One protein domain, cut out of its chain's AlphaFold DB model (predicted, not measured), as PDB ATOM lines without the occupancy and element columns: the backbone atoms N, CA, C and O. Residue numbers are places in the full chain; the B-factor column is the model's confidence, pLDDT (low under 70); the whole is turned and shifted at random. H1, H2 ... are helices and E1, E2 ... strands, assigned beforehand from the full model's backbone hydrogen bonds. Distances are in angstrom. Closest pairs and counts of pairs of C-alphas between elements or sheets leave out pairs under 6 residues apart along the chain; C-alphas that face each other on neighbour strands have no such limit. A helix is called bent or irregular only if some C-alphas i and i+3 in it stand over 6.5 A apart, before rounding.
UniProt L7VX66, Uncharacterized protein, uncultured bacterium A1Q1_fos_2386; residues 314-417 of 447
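This is residues 314 to 417 of the 447 residues of an uncharacterized protein of uncultured bacterium A1Q1_fos_2386 (UniProt L7VX66). A strongly twisted sheet of four antiparallel strands, E1 to E4, wraps partly round H1, with E3 and E4 each sharply bent; H1 and H3 lie over one face, and H2 packs on the edge strand E4. The printed part has 104 residues with three named helices and then four named strands, H1 H2 H3 E1 E2 E3 E4, the sheet running E1 - E2 - E3 - E4 as a meander, each strand the antiparallel neighbour of the one before. The class is mixed, helices and strands, in two layers, helices on one face of a sheet, here H1 and H2. The whole is compact, with a radius of gyration of the C-alphas of 13.2 A, and elongated, spanning 39 by 23 by 21 A.

H1, residues 318 to 329, and H3, residues 346 to 357, touch through residues 324 to 328 of H1 alone. Their closest C-alphas, of Arg 328 and Ser 348, are 6.5 A apart, and they run opposite ways at a shallow tilt of 18 degrees. H2, residues 333 to 338, is close to H3 but not clearly touching, with the C-alphas of Arg 336 and Trp 347 closest at 6.8 A. E1, residues 359 to 365, and E2, residues 370 to 378, form a hairpin; N 361 and O 373 are within hydrogen-bond range at 2.9 A. E2 and E3, residues 387 to 398, form another, with N 374 and O 391 at 2.8 A. E3 and E4, residues 405 to 416, form a third, with N 396 and O 407 at 2.9 A. E3 bends by 68 degrees at residue 394 and E4 by 73 degrees at residue 410. The edge strands E1 and E4 are apart. H1 is on the sheet, its closest C-alphas to E4 being those of Phe 323 and Val 406, 5.8 A. H2 is on it too, Leu 335 and Leu 413 having the closest C-alphas at 6.5 A. H3, on the same face as H1, stands up from the sheet at 59 degrees; the C-alphas of Ala 354 and Ala 378 in E2 are closest at 4.2 A. In H1 and H2 every O i to N i+4 pair is within hydrogen-bond range, in H3 6 of 8.

H1 begins at C-alpha 318, (-21.344, -54.749, 88.201), and measures 16.5 A; H2 measures 8.7 A. H3 measures 17.8 A and is irregular, with C-alphas 353 and 356 7.4 A apart. E1 measures 17.9 A, E2 24.6 A, E3 30.8 A and E4 27.4 A, ending at C-alpha 416, (-2.210, -63.278, 104.383).

The two C-alphas farthest apart, of Arg 367 and Ala 382, are 42.8 A apart. The printed part has no cut, and no link is long. Mean pLDDT of the printed part is 84.8; residues 331 to 332, 365 to 368, 383 and 399 to 400 are under 70.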
ATOM      1  N   LEU A 314     -20.932 -62.086  96.481       84.62
ATOM      2  CA  LEU A 314     -20.662 -61.341  95.251       84.62
ATOM      3  C   LEU A 314     -19.451 -61.947  94.546       84.62
ATOM      4  O   LEU A 314     -18.307 -61.533  94.741       84.62
ATOM      5  N   CYS A 315     -19.727 -62.948  93.714       85.50
ATOM      6  CA  CYS A 315     -18.718 -63.606  92.889       85.50
ATOM      7  C   CYS A 315     -18.618 -63.028  91.479       85.50
ATOM      8  O   CYS A 315     -17.633 -63.322  90.818       85.50
ATOM      9  N   GLN A 316     -19.585 -62.229  91.009       84.56
ATOM     10  CA  GLN A 316     -19.584 -61.612  89.672       84.56
ATOM     11  C   GLN A 316     -20.534 -60.405  89.578       84.56
ATOM     12  O   GLN A 316     -21.351 -60.177  90.471       84.56
ATOM     13  N   GLY A 317     -20.458 -59.659  88.471       85.12
ATOM     14  CA  GLY A 317     -21.410 -58.599  88.122       85.12
ATOM     15  C   GLY A 317     -20.979 -57.180  88.521       85.12
ATOM     16  O   GLY A 317     -19.967 -56.991  89.195       85.12
ATOM     17  N   PRO A 318     -21.755 -56.154  88.123       84.38
ATOM     18  CA  PRO A 318     -21.344 -54.749  88.201       84.38
ATOM     19  C   PRO A 318     -21.111 -54.247  89.631       84.38
ATOM     20  O   PRO A 318     -20.265 -53.382  89.841       84.38
ATOM     21  N   LEU A 319     -21.810 -54.806  90.625       84.06
ATOM     22  CA  LEU A 319     -21.581 -54.464  92.029       84.06
ATOM     23  C   LEU A 319     -20.233 -55.004  92.536       84.06
ATOM     24  O   LEU A 319     -19.521 -54.281  93.227       84.06
ATOM     25  N   ARG A 320     -19.843 -56.232  92.152       89.19
ATOM     26  CA  ARG A 320     -18.505 -56.772  92.452       89.19
ATOM     27  C   ARG A 320     -17.429 -55.858  91.869       89.19
ATOM     28  O   ARG A 320     -16.503 -55.482  92.578       89.19
ATOM     29  N   GLU A 321     -17.590 -55.459  90.608       91.19
ATOM     30  CA  GLU A 321     -16.650 -54.548  89.944       91.19
ATOM     31  C   GLU A 321     -16.552 -53.195  90.655       91.19
ATOM     32  O   GLU A 321     -15.460 -52.648  90.802       91.19
ATOM     33  N   ALA A 322     -17.673 -52.663  91.152       91.12
ATOM     34  CA  ALA A 322     -17.680 -51.433  91.937       91.12
ATOM     35  C   ALA A 322     -16.907 -51.585  93.258       91.12
ATOM     36  O   ALA A 322     -16.096 -50.720  93.585       91.12
ATOM     37  N   PHE A 323     -17.079 -52.700  93.977       92.44
ATOM     38  CA  PHE A 323     -16.293 -53.009  95.177       92.44
ATOM     39  C   PHE A 323     -14.795 -53.132  94.881       92.44
ATOM     40  O   PHE A 323     -13.989 -52.560  95.609       92.44
ATOM     41  N   LEU A 324     -14.406 -53.852  93.822       92.81
ATOM     42  CA  LEU A 324     -12.996 -54.017  93.449       92.81
ATOM     43  C   LEU A 324     -12.366 -52.690  93.011       92.81
ATOM     44  O   LEU A 324     -11.223 -52.402  93.367       92.81
ATOM     45  N   ARG A 325     -13.120 -51.841  92.303       92.19
ATOM     46  CA  ARG A 325     -12.685 -50.485  91.937       92.19
ATOM     47  C   ARG A 325     -12.532 -49.591  93.167       92.19
ATOM     48  O   ARG A 325     -11.531 -48.890  93.291       92.19
ATOM     49  N   ALA A 326     -13.484 -49.644  94.096       92.19
ATOM     50  CA  ALA A 326     -13.390 -48.921  95.358       92.19
ATOM     51  C   ALA A 326     -12.190 -49.403  96.186       92.19
ATOM     52  O   ALA A 326     -11.454 -48.579  96.716       92.19
ATOM     53  N   LEU A 327     -11.935 -50.716  96.213       91.56
ATOM     54  CA  LEU A 327     -10.794 -51.332  96.892       91.56
ATOM     55  C   LEU A 327      -9.449 -50.920  96.273       91.56
ATOM     56  O   LEU A 327      -8.482 -50.662  96.993       91.56
ATOM     57  N   ARG A 328      -9.396 -50.796  94.941       90.19
ATOM     58  CA  ARG A 328      -8.241 -50.249  94.215       90.19
ATOM     59  C   ARG A 328      -7.919 -48.834  94.690       90.19
ATOM     60  O   ARG A 328      -6.775 -48.559  95.038       90.19
ATOM     61  N   ASN A 329      -8.940 -47.987  94.794       85.62
ATOM     62  CA  ASN A 329      -8.803 -46.591  95.215       85.62
ATOM     63  C   ASN A 329      -8.570 -46.435  96.726       85.62
ATOM     64  O   ASN A 329      -7.934 -45.479  97.161       85.62
ATOM     65  N   SER A 330      -9.055 -47.376  97.537       78.00
ATOM     66  CA  SER A 330      -8.921 -47.367  98.995       78.00
ATOM     67  C   SER A 330      -7.654 -48.066  99.494       78.00
ATOM     68  O   SER A 330      -7.578 -48.375 100.684       78.00
ATOM     69  N   GLY A 331      -6.694 -48.370  98.609       63.22
ATOM     70  CA  GLY A 331      -5.407 -49.010  98.909       63.22
ATOM     71  C   GLY A 331      -4.540 -48.167  99.846       63.22
ATOM     72  O   GLY A 331      -3.524 -47.591  99.451       63.22
ATOM     73  N   ASN A 332      -4.957 -48.070 101.107       68.00
ATOM     74  CA  ASN A 332      -4.315 -47.275 102.136       68.00
ATOM     75  C   ASN A 332      -2.857 -47.744 102.288       68.00
ATOM     76  O   ASN A 332      -2.580 -48.946 102.282       68.00
ATOM     77  N   ARG A 333      -1.917 -46.800 102.434       72.31
ATOM     78  CA  ARG A 333      -0.477 -47.053 102.641       72.31
ATOM     79  C   ARG A 333      -0.229 -48.140 103.699       72.31
ATOM     80  O   ARG A 333       0.681 -48.948 103.535       72.31
ATOM     81  N   SER A 334      -1.076 -48.209 104.729       79.06
ATOM     82  CA  SER A 334      -1.032 -49.258 105.758       79.06
ATOM     83  C   SER A 334      -1.228 -50.677 105.202       79.06
ATOM     84  O   SER A 334      -0.480 -51.576 105.572       79.06
ATOM     85  N   LEU A 335      -2.202 -50.896 104.312       83.00
ATOM     86  CA  LEU A 335      -2.482 -52.217 103.734       83.00
ATOM     87  C   LEU A 335      -1.325 -52.673 102.833       83.00
ATOM     88  O   LEU A 335      -0.848 -53.799 102.954       83.00
ATOM     89  N   ARG A 336      -0.824 -51.765 101.981       85.19
ATOM     90  CA  ARG A 336       0.343 -52.020 101.117       85.19
ATOM     91  C   ARG A 336       1.573 -52.404 101.943       85.19
ATOM     92  O   ARG A 336       2.219 -53.408 101.653       85.19
ATOM     93  N   SER A 337       1.831 -51.662 103.022       83.62
ATOM     94  CA  SER A 337       2.931 -51.947 103.948       83.62
ATOM     95  C   SER A 337       2.800 -53.316 104.619       83.62
ATOM     96  O   SER A 337       3.799 -54.018 104.734       83.62
ATOM     97  N   GLN A 338       1.599 -53.705 105.063       85.00
ATOM     98  CA  GLN A 338       1.369 -54.999 105.724       85.00
ATOM     99  C   GLN A 338       1.559 -56.189 104.775       85.00
ATOM    100  O   GLN A 338       2.025 -57.242 105.200       85.00
ATOM    101  N   LEU A 339       1.245 -56.010 103.491       86.00
ATOM    102  CA  LEU A 339       1.439 -57.020 102.445       86.00
ATOM    103  C   LEU A 339       2.868 -57.038 101.869       86.00
ATOM    104  O   LEU A 339       3.177 -57.863 101.004       86.00
ATOM    105  N   GLY A 340       3.737 -56.122 102.316       85.75
ATOM    106  CA  GLY A 340       5.097 -55.971 101.800       85.75
ATOM    107  C   GLY A 340       5.162 -55.450 100.359       85.75
ATOM    108  O   GLY A 340       6.176 -55.646  99.693       85.75
ATOM    109  N   LEU A 341       4.101 -54.801  99.869       83.56
ATOM    110  CA  LEU A 341       4.026 -54.247  98.515       83.56
ATOM    111  C   LEU A 341       4.699 -52.870  98.501       83.56
ATOM    112  O   LEU A 341       4.162 -51.907  99.053       83.56
ATOM    113  N   ARG A 342       5.904 -52.800  97.926       74.50
ATOM    114  CA  ARG A 342       6.747 -51.590  97.928       74.50
ATOM    115  C   ARG A 342       6.522 -50.690  96.716       74.50
ATOM    116  O   ARG A 342       6.642 -49.477  96.858       74.50
ATOM    117  N   ASP A 343       6.166 -51.268  95.573       76.12
ATOM    118  CA  ASP A 343       5.905 -50.507  94.353       76.12
ATOM    119  C   ASP A 343       4.487 -49.926  94.368       76.12
ATOM    120  O   ASP A 343       3.540 -50.559  94.845       76.12
ATOM    121  N   GLU A 344       4.329 -48.718  93.823       70.81
ATOM    122  CA  GLU A 344       3.031 -48.037  93.723       70.81
ATOM    123  C   GLU A 344       2.007 -48.884  92.945       70.81
ATOM    124  O   GLU A 344       0.859 -49.007  93.377       70.81
ATOM    125  N   ASP A 345       2.457 -49.565  91.889       82.75
ATOM    126  CA  ASP A 345       1.619 -50.395  91.017       82.75
ATOM    127  C   ASP A 345       1.399 -51.826  91.533       82.75
ATOM    128  O   ASP A 345       0.513 -52.531  91.043       82.75
ATOM    129  N   ALA A 346       2.150 -52.276  92.547       83.50
ATOM    130  CA  ALA A 346       2.066 -53.655  93.040       83.50
ATOM    131  C   ALA A 346       0.682 -53.995  93.615       83.50
ATOM    132  O   ALA A 346       0.232 -55.138  93.530       83.50
ATOM    133  N   TRP A 347      -0.027 -53.004  94.166       86.56
ATOM    134  CA  TRP A 347      -1.408 -53.178  94.621       86.56
ATOM    135  C   TRP A 347      -2.375 -53.411  93.459       86.56
ATOM    136  O   TRP A 347      -3.175 -54.345  93.502       86.56
ATOM    137  N   SER A 348      -2.273 -52.591  92.412       87.88
ATOM    138  CA  SER A 348      -3.084 -52.736  91.203       87.88
ATOM    139  C   SER A 348      -2.825 -54.085  90.540       87.88
ATOM    140  O   SER A 348      -3.776 -54.817  90.290       87.88
ATOM    141  N   SER A 349      -1.554 -54.474  90.385       87.38
ATOM    142  CA  SER A 349      -1.175 -55.770  89.811       87.38
ATOM    143  C   SER A 349      -1.695 -56.961  90.624       87.38
ATOM    144  O   SER A 349      -2.104 -57.962  90.036       87.38
ATOM    145  N   LEU A 350      -1.697 -56.869  91.959       88.94
ATOM    146  CA  LEU A 350      -2.268 -57.905  92.820       88.94
ATOM    147  C   LEU A 350      -3.786 -58.006  92.643       88.94
ATOM    148  O   LEU A 350      -4.328 -59.106  92.570       88.94
ATOM    149  N   LEU A 351      -4.484 -56.868  92.583       90.31
ATOM    150  CA  LEU A 351      -5.928 -56.854  92.357       90.31
ATOM    151  C   LEU A 351      -6.282 -57.390  90.971       90.31
ATOM    152  O   LEU A 351      -7.221 -58.174  90.862       90.31
ATOM    153  N   ASP A 352      -5.525 -57.017  89.940       91.00
ATOM    154  CA  ASP A 352      -5.720 -57.500  88.572       91.00
ATOM    155  C   ASP A 352      -5.538 -59.023  88.483       91.00
ATOM    156  O   ASP A 352      -6.326 -59.693  87.819       91.00
ATOM    157  N   SER A 353      -4.564 -59.598  89.202       91.31
ATOM    158  CA  SER A 353      -4.370 -61.056  89.230       91.31
ATOM    159  C   SER A 353      -5.401 -61.796  90.090       91.31
ATOM    160  O   SER A 353      -5.642 -62.985  89.875       91.31
ATOM    161  N   ALA A 354      -6.024 -61.119  91.061       92.19
ATOM    162  CA  ALA A 354      -7.013 -61.708  91.960       92.19
ATOM    163  C   ALA A 354      -8.472 -61.517  91.508       92.19
ATOM    164  O   ALA A 354      -9.345 -62.236  92.000       92.19
ATOM    165  N   GLN A 355      -8.757 -60.567  90.608       91.50
ATOM    166  CA  GLN A 355     -10.120 -60.101  90.299       91.50
ATOM    167  C   GLN A 355     -11.076 -61.222  89.873       91.50
ATOM    168  O   GLN A 355     -12.232 -61.246  90.294       91.50
ATOM    169  N   GLU A 356     -10.598 -62.188  89.085       89.50
ATOM    170  CA  GLU A 356     -11.425 -63.285  88.568       89.50
ATOM    171  C   GLU A 356     -11.908 -64.222  89.678       89.50
ATOM    172  O   GLU A 356     -12.992 -64.803  89.602       89.50
ATOM    173  N   ARG A 357     -11.098 -64.353  90.731       92.06
ATOM    174  CA  ARG A 357     -11.343 -65.240  91.871       92.06
ATOM    175  C   ARG A 357     -11.772 -64.483  93.124       92.06
ATOM    176  O   ARG A 357     -11.920 -65.102  94.176       92.06
ATOM    177  N   ALA A 358     -11.968 -63.172  93.022       93.50
ATOM    178  CA  ALA A 358     -12.375 -62.351  94.143       93.50
ATOM    179  C   ALA A 358     -13.796 -62.712  94.587       93.50
ATOM    180  O   ALA A 358     -14.716 -62.850  93.776       93.50
ATOM    181  N   VAL A 359     -13.964 -62.840  95.897       92.88
ATOM    182  CA  VAL A 359     -15.260 -63.087  96.527       92.88
ATOM    183  C   VAL A 359     -15.478 -62.018  97.574       92.88
ATOM    184  O   VAL A 359     -14.639 -61.833  98.451       92.88
ATOM    185  N   ILE A 360     -16.607 -61.322  97.496       91.19
ATOM    186  CA  ILE A 360     -17.005 -60.362  98.523       91.19
ATOM    187  C   ILE A 360     -18.257 -60.902  99.192       91.19
ATOM    188  O   ILE A 360     -19.220 -61.242  98.507       91.19
ATOM    189  N   PHE A 361     -18.246 -60.980 100.515       85.88
ATOM    190  CA  PHE A 361     -19.433 -61.328 101.282       85.88
ATOM    191  C   PHE A 361     -19.594 -60.428 102.498       85.88
ATOM    192  O   PHE A 361     -18.625 -59.940 103.080       85.88
ATOM    193  N   ARG A 362     -20.843 -60.177 102.879       82.44
ATOM    194  CA  ARG A 362     -21.167 -59.300 104.002       82.44
ATOM    195  C   ARG A 362     -21.261 -60.104 105.290       82.44
ATOM    196  O   ARG A 362     -22.043 -61.045 105.377       82.44
ATOM    197  N   VAL A 363     -20.519 -59.695 106.314       79.75
ATOM    198  CA  VAL A 363     -20.494 -60.387 107.612       79.75
ATOM    199  C   VAL A 363     -21.385 -59.717 108.653       79.75
ATOM    200  O   VAL A 363     -21.999 -60.417 109.462       79.75
ATOM    201  N   ASP A 364     -21.540 -58.393 108.587       74.88
ATOM    202  CA  ASP A 364     -22.350 -57.628 109.539       74.88
ATOM    203  C   ASP A 364     -22.998 -56.388 108.900       74.88
ATOM    204  O   ASP A 364     -22.592 -55.942 107.824       74.88
ATOM    205  N   ARG A 365     -24.021 -55.833 109.559       67.31
ATOM    206  CA  ARG A 365     -24.775 -54.667 109.091       67.31
ATOM    207  C   ARG A 365     -24.982 -53.653 110.207       67.31
ATOM    208  O   ARG A 365     -25.539 -53.967 111.254       67.31
ATOM    209  N   THR A 366     -24.629 -52.401 109.930       62.28
ATOM    210  CA  THR A 366     -24.966 -51.262 110.790       62.28
ATOM    211  C   THR A 366     -26.031 -50.377 110.128       62.28
ATOM    212  O   THR A 366     -26.484 -50.629 109.008       62.28
ATOM    213  N   ARG A 367     -26.478 -49.321 110.823       56.81
ATOM    214  CA  ARG A 367     -27.501 -48.396 110.303       56.81
ATOM    215  C   ARG A 367     -27.032 -47.570 109.101       56.81
ATOM    216  O   ARG A 367     -27.883 -47.092 108.354       56.81
ATOM    217  N   SER A 368     -25.729 -47.371 108.905       67.94
ATOM    218  CA  SER A 368     -25.164 -46.508 107.850       67.94
ATOM    219  C   SER A 368     -24.156 -47.219 106.946       67.94
ATOM    220  O   SER A 368     -24.052 -46.847 105.780       67.94
ATOM    221  N   THR A 369     -23.468 -48.247 107.442       77.94
ATOM    222  CA  THR A 369     -22.424 -48.986 106.718       77.94
ATOM    223  C   THR A 369     -22.568 -50.497 106.906       77.94
ATOM    224  O   THR A 369     -22.991 -50.975 107.960       77.94
ATOM    225  N   ASP A 370     -22.195 -51.266 105.888       82.44
ATOM    226  CA  ASP A 370     -22.140 -52.729 105.953       82.44
ATOM    227  C   ASP A 370     -20.694 -53.179 106.194       82.44
ATOM    228  O   ASP A 370     -19.769 -52.642 105.586       82.44
ATOM    229  N   VAL A 371     -20.477 -54.183 107.046       86.12
ATOM    230  CA  VAL A 371     -19.155 -54.798 107.223       86.12
ATOM    231  C   VAL A 371     -19.016 -55.935 106.224       86.12
ATOM    232  O   VAL A 371     -19.762 -56.915 106.258       86.12
ATOM    233  N   ASN A 372     -18.031 -55.811 105.349       89.19
ATOM    234  CA  ASN A 372     -17.775 -56.732 104.259       89.19
ATOM    235  C   ASN A 372     -16.402 -57.373 104.416       89.19
ATOM    236  O   ASN A 372     -15.454 -56.772 104.927       89.19
ATOM    237  N   VAL A 373     -16.316 -58.608 103.947       91.44
ATOM    238  CA  VAL A 373     -15.083 -59.360 103.813       91.44
ATOM    239  C   VAL A 373     -14.828 -59.580 102.331       91.44
ATOM    240  O   VAL A 373     -15.706 -60.025 101.594       91.44
ATOM    241  N   VAL A 374     -13.617 -59.249 101.899       93.94
ATOM    242  CA  VAL A 374     -13.115 -59.464 100.547       93.94
ATOM    243  C   VAL A 374     -12.039 -60.535 100.613       93.94
ATOM    244  O   VAL A 374     -11.008 -60.354 101.261       93.94
ATOM    245  N   VAL A 375     -12.280 -61.650  99.938       94.56
ATOM    246  CA  VAL A 375     -11.315 -62.731  99.762       94.56
ATOM    247  C   VAL A 375     -10.690 -62.587  98.386       94.56
ATOM    248  O   VAL A 375     -11.385 -62.619  97.370       94.56
ATOM    249  N   LEU A 376      -9.369 -62.436  98.358       94.44
ATOM    250  CA  LEU A 376      -8.572 -62.322  97.143       94.44
ATOM    251  C   LEU A 376      -7.660 -63.544  97.035       94.44
ATOM    252  O   LEU A 376      -6.954 -63.881  97.981       94.44
ATOM    253  N   SER A 377      -7.666 -64.200  95.877       93.19
ATOM    254  CA  SER A 377      -6.712 -65.264  95.546       93.19
ATOM    255  C   SER A 377      -5.834 -64.782  94.400       93.19
ATOM    256  O   SER A 377      -6.196 -64.957  93.240       93.19
ATOM    257  N   ALA A 378      -4.717 -64.142  94.738       90.69
ATOM    258  CA  ALA A 378      -3.778 -63.594  93.771       90.69
ATOM    259  C   ALA A 378      -2.884 -64.705  93.212       90.69
ATOM    260  O   ALA A 378      -2.289 -65.479  93.972       90.69
ATOM    261  N   ALA A 379      -2.792 -64.774  91.885       88.00
ATOM    262  CA  ALA A 379      -1.828 -65.634  91.212       88.00
ATOM    263  C   ALA A 379      -0.395 -65.123  91.429       88.00
ATOM    264  O   ALA A 379      -0.176 -63.959  91.775       88.00
ATOM    265  N   GLU A 380       0.580 -66.006  91.217       84.88
ATOM    266  CA  GLU A 380       1.976 -65.592  91.140       84.88
ATOM    267  C   GLU A 380       2.169 -64.665  89.936       84.88
ATOM    268  O   GLU A 380       1.641 -64.895  88.848       84.88
ATOM    269  N   THR A 381       2.907 -63.587  90.159       76.38
ATOM    270  CA  THR A 381       3.269 -62.579  89.161       76.38
ATOM    271  C   THR A 381       4.783 -62.407  89.183       76.38
ATOM    272  O   THR A 381       5.446 -62.848  90.122       76.38
ATOM    273  N   ALA A 382       5.340 -61.703  88.196       71.56
ATOM    274  CA  ALA A 382       6.777 -61.423  88.147       71.56
ATOM    275  C   ALA A 382       7.319 -60.718  89.412       71.56
ATOM    276  O   ALA A 382       8.508 -60.810  89.701       71.56
ATOM    277  N   THR A 383       6.461 -60.021  90.166       68.38
ATOM    278  CA  THR A 383       6.836 -59.203  91.330       68.38
ATOM    279  C   THR A 383       6.235 -59.690  92.654       68.38
ATOM    280  O   THR A 383       6.556 -59.145  93.709       68.38
ATOM    281  N   SER A 384       5.379 -60.719  92.648       73.69
ATOM    282  CA  SER A 384       4.730 -61.229  93.861       73.69
ATOM    283  C   SER A 384       4.395 -62.713  93.762       73.69
ATOM    284  O   SER A 384       3.722 -63.137  92.827       73.69
ATOM    285  N   ALA A 385       4.741 -63.464  94.810       82.69
ATOM    286  CA  ALA A 385       4.301 -64.844  95.002       82.69
ATOM    287  C   ALA A 385       2.766 -64.962  95.052       82.69
ATOM    288  O   ALA A 385       2.074 -64.033  95.498       82.69
ATOM    289  N   ALA A 386       2.257 -66.130  94.639       89.19
ATOM    290  CA  ALA A 386       0.850 -66.487  94.791       89.19
ATOM    291  C   ALA A 386       0.449 -66.426  96.266       89.19
ATOM    292  O   ALA A 386       1.146 -66.959  97.134       89.19
ATOM    293  N   ARG A 387      -0.678 -65.778  96.562       90.81
ATOM    294  CA  ARG A 387      -1.141 -65.619  97.942       90.81
ATOM    295  C   ARG A 387      -2.646 -65.446  98.043       90.81
ATOM    296  O   ARG A 387      -3.294 -64.920  97.139       90.81
ATOM    297  N   GLN A 388      -3.197 -65.872  99.171       92.50
ATOM    298  CA  GLN A 388      -4.594 -65.671  99.529       92.50
ATOM    299  C   GLN A 388      -4.692 -64.647 100.649       92.50
ATOM    300  O   GLN A 388      -3.966 -64.732 101.640       92.50
ATOM    301  N   ILE A 389      -5.598 -63.691 100.483       92.00
ATOM    302  CA  ILE A 389      -5.751 -62.547 101.371       92.00
ATOM    303  C   ILE A 389      -7.211 -62.426 101.789       92.00
ATOM    304  O   ILE A 389      -8.110 -62.542 100.955       92.00
ATOM    305  N   ILE A 390      -7.437 -62.142 103.071       93.56
ATOM    306  CA  ILE A 390      -8.742 -61.720 103.585       93.56
ATOM    307  C   ILE A 390      -8.627 -60.267 104.027       93.56
ATOM    308  O   ILE A 390      -7.817 -59.932 104.894       93.56
ATOM    309  N   ILE A 391      -9.447 -59.406 103.437       92.94
ATOM    310  CA  ILE A 391      -9.566 -57.993 103.785       92.94
ATOM    311  C   ILE A 391     -10.940 -57.777 104.396       92.94
ATOM    312  O   ILE A 391     -11.937 -58.271 103.882       92.94
ATOM    313  N   ARG A 392     -11.004 -57.003 105.472       92.25
ATOM    314  CA  ARG A 392     -12.256 -56.508 106.035       92.25
ATOM    315  C   ARG A 392     -12.383 -55.023 105.746       92.25
ATOM    316  O   ARG A 392     -11.423 -54.284 105.942       92.25
ATOM    317  N   CYS A 393     -13.562 -54.592 105.326       91.81
ATOM    318  CA  CYS A 393     -13.879 -53.190 105.092       91.81
ATOM    319  C   CYS A 393     -15.305 -52.877 105.541       91.81
ATOM    320  O   CYS A 393     -16.157 -53.758 105.651       91.81
ATOM    321  N   GLN A 394     -15.569 -51.604 105.790       91.56
ATOM    322  CA  GLN A 394     -16.922 -51.075 105.810       91.56
ATOM    323  C   GLN A 394     -17.261 -50.541 104.422       91.56
ATOM    324  O   GLN A 394     -16.407 -49.953 103.761       91.56
ATOM    325  N   ALA A 395     -18.492 -50.757 103.970       89.31
ATOM    326  CA  ALA A 395     -18.960 -50.286 102.678       89.31
ATOM    327  C   ALA A 395     -20.275 -49.523 102.809       89.31
ATOM    328  O   ALA A 395     -21.211 -49.968 103.480       89.31
ATOM    329  N   GLN A 396     -20.352 -48.402 102.106       88.50
ATOM    330  CA  GLN A 396     -21.596 -47.729 101.774       88.50
ATOM    331  C   GLN A 396     -21.887 -47.996 100.296       88.50
ATOM    332  O   GLN A 396     -21.061 -47.681  99.440       88.50
ATOM    333  N   VAL A 397     -23.034 -48.613 100.011       81.12
ATOM    334  CA  VAL A 397     -23.408 -49.074  98.668       81.12
ATOM    335  C   VAL A 397     -24.647 -48.321  98.198       81.12
ATOM    336  O   VAL A 397     -25.678 -48.373  98.874       81.12
ATOM    337  N   ASP A 398     -24.567 -47.690  97.026       78.31
ATOM    338  CA  ASP A 398     -25.733 -47.175  96.308       78.31
ATOM    339  C   ASP A 398     -25.994 -48.010  95.048       78.31
ATOM    340  O   ASP A 398     -25.264 -47.977  94.058       78.31
ATOM    341  N   VAL A 399     -27.070 -48.794  95.105       69.06
ATOM    342  CA  VAL A 399     -27.539 -49.654  94.009       69.06
ATOM    343  C   VAL A 399     -28.498 -48.947  93.044       69.06
ATOM    344  O   VAL A 399     -28.972 -49.582  92.100       69.06
ATOM    345  N   LYS A 400     -28.869 -47.683  93.298       67.94
ATOM    346  CA  LYS A 400     -29.744 -46.905  92.405       67.94
ATOM    347  C   LYS A 400     -28.970 -46.345  91.211       67.94
ATOM    348  O   LYS A 400     -29.565 -46.140  90.155       67.94
ATOM    349  N   GLU A 401     -27.669 -46.134  91.367       70.12
ATOM    350  CA  GLU A 401     -26.781 -45.718  90.286       70.12
ATOM    351  C   GLU A 401     -26.502 -46.872  89.309       70.12
ATOM    352  O   GLU A 401     -26.505 -48.052  89.672       70.12
ATOM    353  N   SER A 402     -26.271 -46.530  88.039       73.19
ATOM    354  CA  SER A 402     -25.905 -47.484  86.989       73.19
ATOM    355  C   SER A 402     -24.659 -46.973  86.251       73.19
ATOM    356  O   SER A 402     -24.799 -46.100  85.393       73.19
ATOM    357  N   PRO A 403     -23.453 -47.504  86.545       80.12
ATOM    358  CA  PRO A 403     -23.179 -48.628  87.452       80.12
ATOM    359  C   PRO A 403     -23.351 -48.265  88.945       80.12
ATOM    360  O   PRO A 403     -23.267 -47.086  89.277       80.12
ATOM    361  N   PRO A 404     -23.545 -49.256  89.840       80.44
ATOM    362  CA  PRO A 404     -23.618 -49.024  91.286       80.44
ATOM    363  C   PRO A 404     -22.355 -48.353  91.833       80.44
ATOM    364  O   PRO A 404     -21.251 -48.653  91.362       80.44
ATOM    365  N   SER A 405     -22.495 -47.525  92.869       86.56
ATOM    366  CA  SER A 405     -21.356 -46.941  93.585       86.56
ATOM    367  C   SER A 405     -21.114 -47.600  94.938       86.56
ATOM    368  O   SER A 405     -22.027 -48.055  95.632       86.56
ATOM    369  N   VAL A 406     -19.831 -47.690  95.292       89.88
ATOM    370  CA  VAL A 406     -19.346 -48.286  96.536       89.88
ATOM    371  C   VAL A 406     -18.265 -47.385  97.110       89.88
ATOM    372  O   VAL A 406     -17.253 -47.137  96.459       89.88
ATOM    373  N   ASN A 407     -18.462 -46.938  98.346       91.06
ATOM    374  CA  ASN A 407     -17.458 -46.210  99.116       91.06
ATOM    375  C   ASN A 407     -16.971 -47.095 100.260       91.06
ATOM    376  O   ASN A 407     -17.784 -47.570 101.056       91.06
ATOM    377  N   LEU A 408     -15.658 -47.326 100.329       92.12
ATOM    378  CA  LEU A 408     -15.041 -48.165 101.355       92.12
ATOM    379  C   LEU A 408     -14.371 -47.325 102.445       92.12
ATOM    380  O   LEU A 408     -13.660 -46.364 102.156       92.12
ATOM    381  N   SER A 409     -14.543 -47.751 103.690       90.19
ATOM    382  CA  SER A 409     -13.843 -47.248 104.875       90.19
ATOM    383  C   SER A 409     -13.322 -48.416 105.723       90.19
ATOM    384  O   SER A 409     -13.629 -49.578 105.451       90.19
ATOM    385  N   ASP A 410     -12.480 -48.130 106.722       89.25
ATOM    386  CA  ASP A 410     -11.945 -49.117 107.678       89.25
ATOM    387  C   ASP A 410     -11.367 -50.394 107.036       89.25
ATOM    388  O   ASP A 410     -11.574 -51.519 107.501       89.25
ATOM    389  N   VAL A 411     -10.630 -50.213 105.937       91.06
ATOM    390  CA  VAL A 411     -10.010 -51.302 105.174       91.06
ATOM    391  C   VAL A 411      -8.816 -51.865 105.949       91.06
ATOM    392  O   VAL A 411      -7.832 -51.167 106.190       91.06
ATOM    393  N   SER A 412      -8.896 -53.137 106.335       89.88
ATOM    394  CA  SER A 412      -7.918 -53.814 107.190       89.88
ATOM    395  C   SER A 412      -7.604 -55.226 106.699       89.88
ATOM    396  O   SER A 412      -8.504 -55.977 106.322       89.88
ATOM    397  N   LEU A 413      -6.324 -55.605 106.732       90.38
ATOM    398  CA  LEU A 413      -5.878 -56.971 106.468       90.38
ATOM    399  C   LEU A 413      -6.251 -57.878 107.649       90.38
ATOM    400  O   LEU A 413      -6.001 -57.530 108.803       90.38
ATOM    401  N   ARG A 414      -6.844 -59.037 107.366       90.31
ATOM    402  CA  ARG A 414      -7.205 -60.054 108.370       90.31
ATOM    403  C   ARG A 414      -6.438 -61.354 108.212       90.31
ATOM    404  O   ARG A 414      -6.256 -62.056 109.197       90.31
ATOM    405  N   TYR A 415      -5.992 -61.655 107.001       91.25
ATOM    406  CA  TYR A 415      -5.209 -62.846 106.704       91.25
ATOM    407  C   TYR A 415      -4.333 -62.602 105.479       91.25
ATOM    408  O   TYR A 415      -4.799 -62.009 104.503       91.25
ATOM    409  N   ASP A 416      -3.110 -63.120 105.525       91.25
ATOM    410  CA  ASP A 416      -2.210 -63.278 104.383       91.25
ATOM    411  C   ASP A 416      -1.551 -64.658 104.490       91.25
ATOM    412  O   ASP A 416      -0.883 -64.960 105.484       91.25
ATOM    413  N   SER A 417      -1.727 -65.496 103.465       89.81
ATOM    414  CA  SER A 417      -1.162 -66.848 103.429       89.81
ATOM    415  C   SER A 417       0.365 -66.880 103.525       89.81
ATOM    416  O   SER A 417       0.918 -67.903 103.925       89.81
TER     417      SER A 417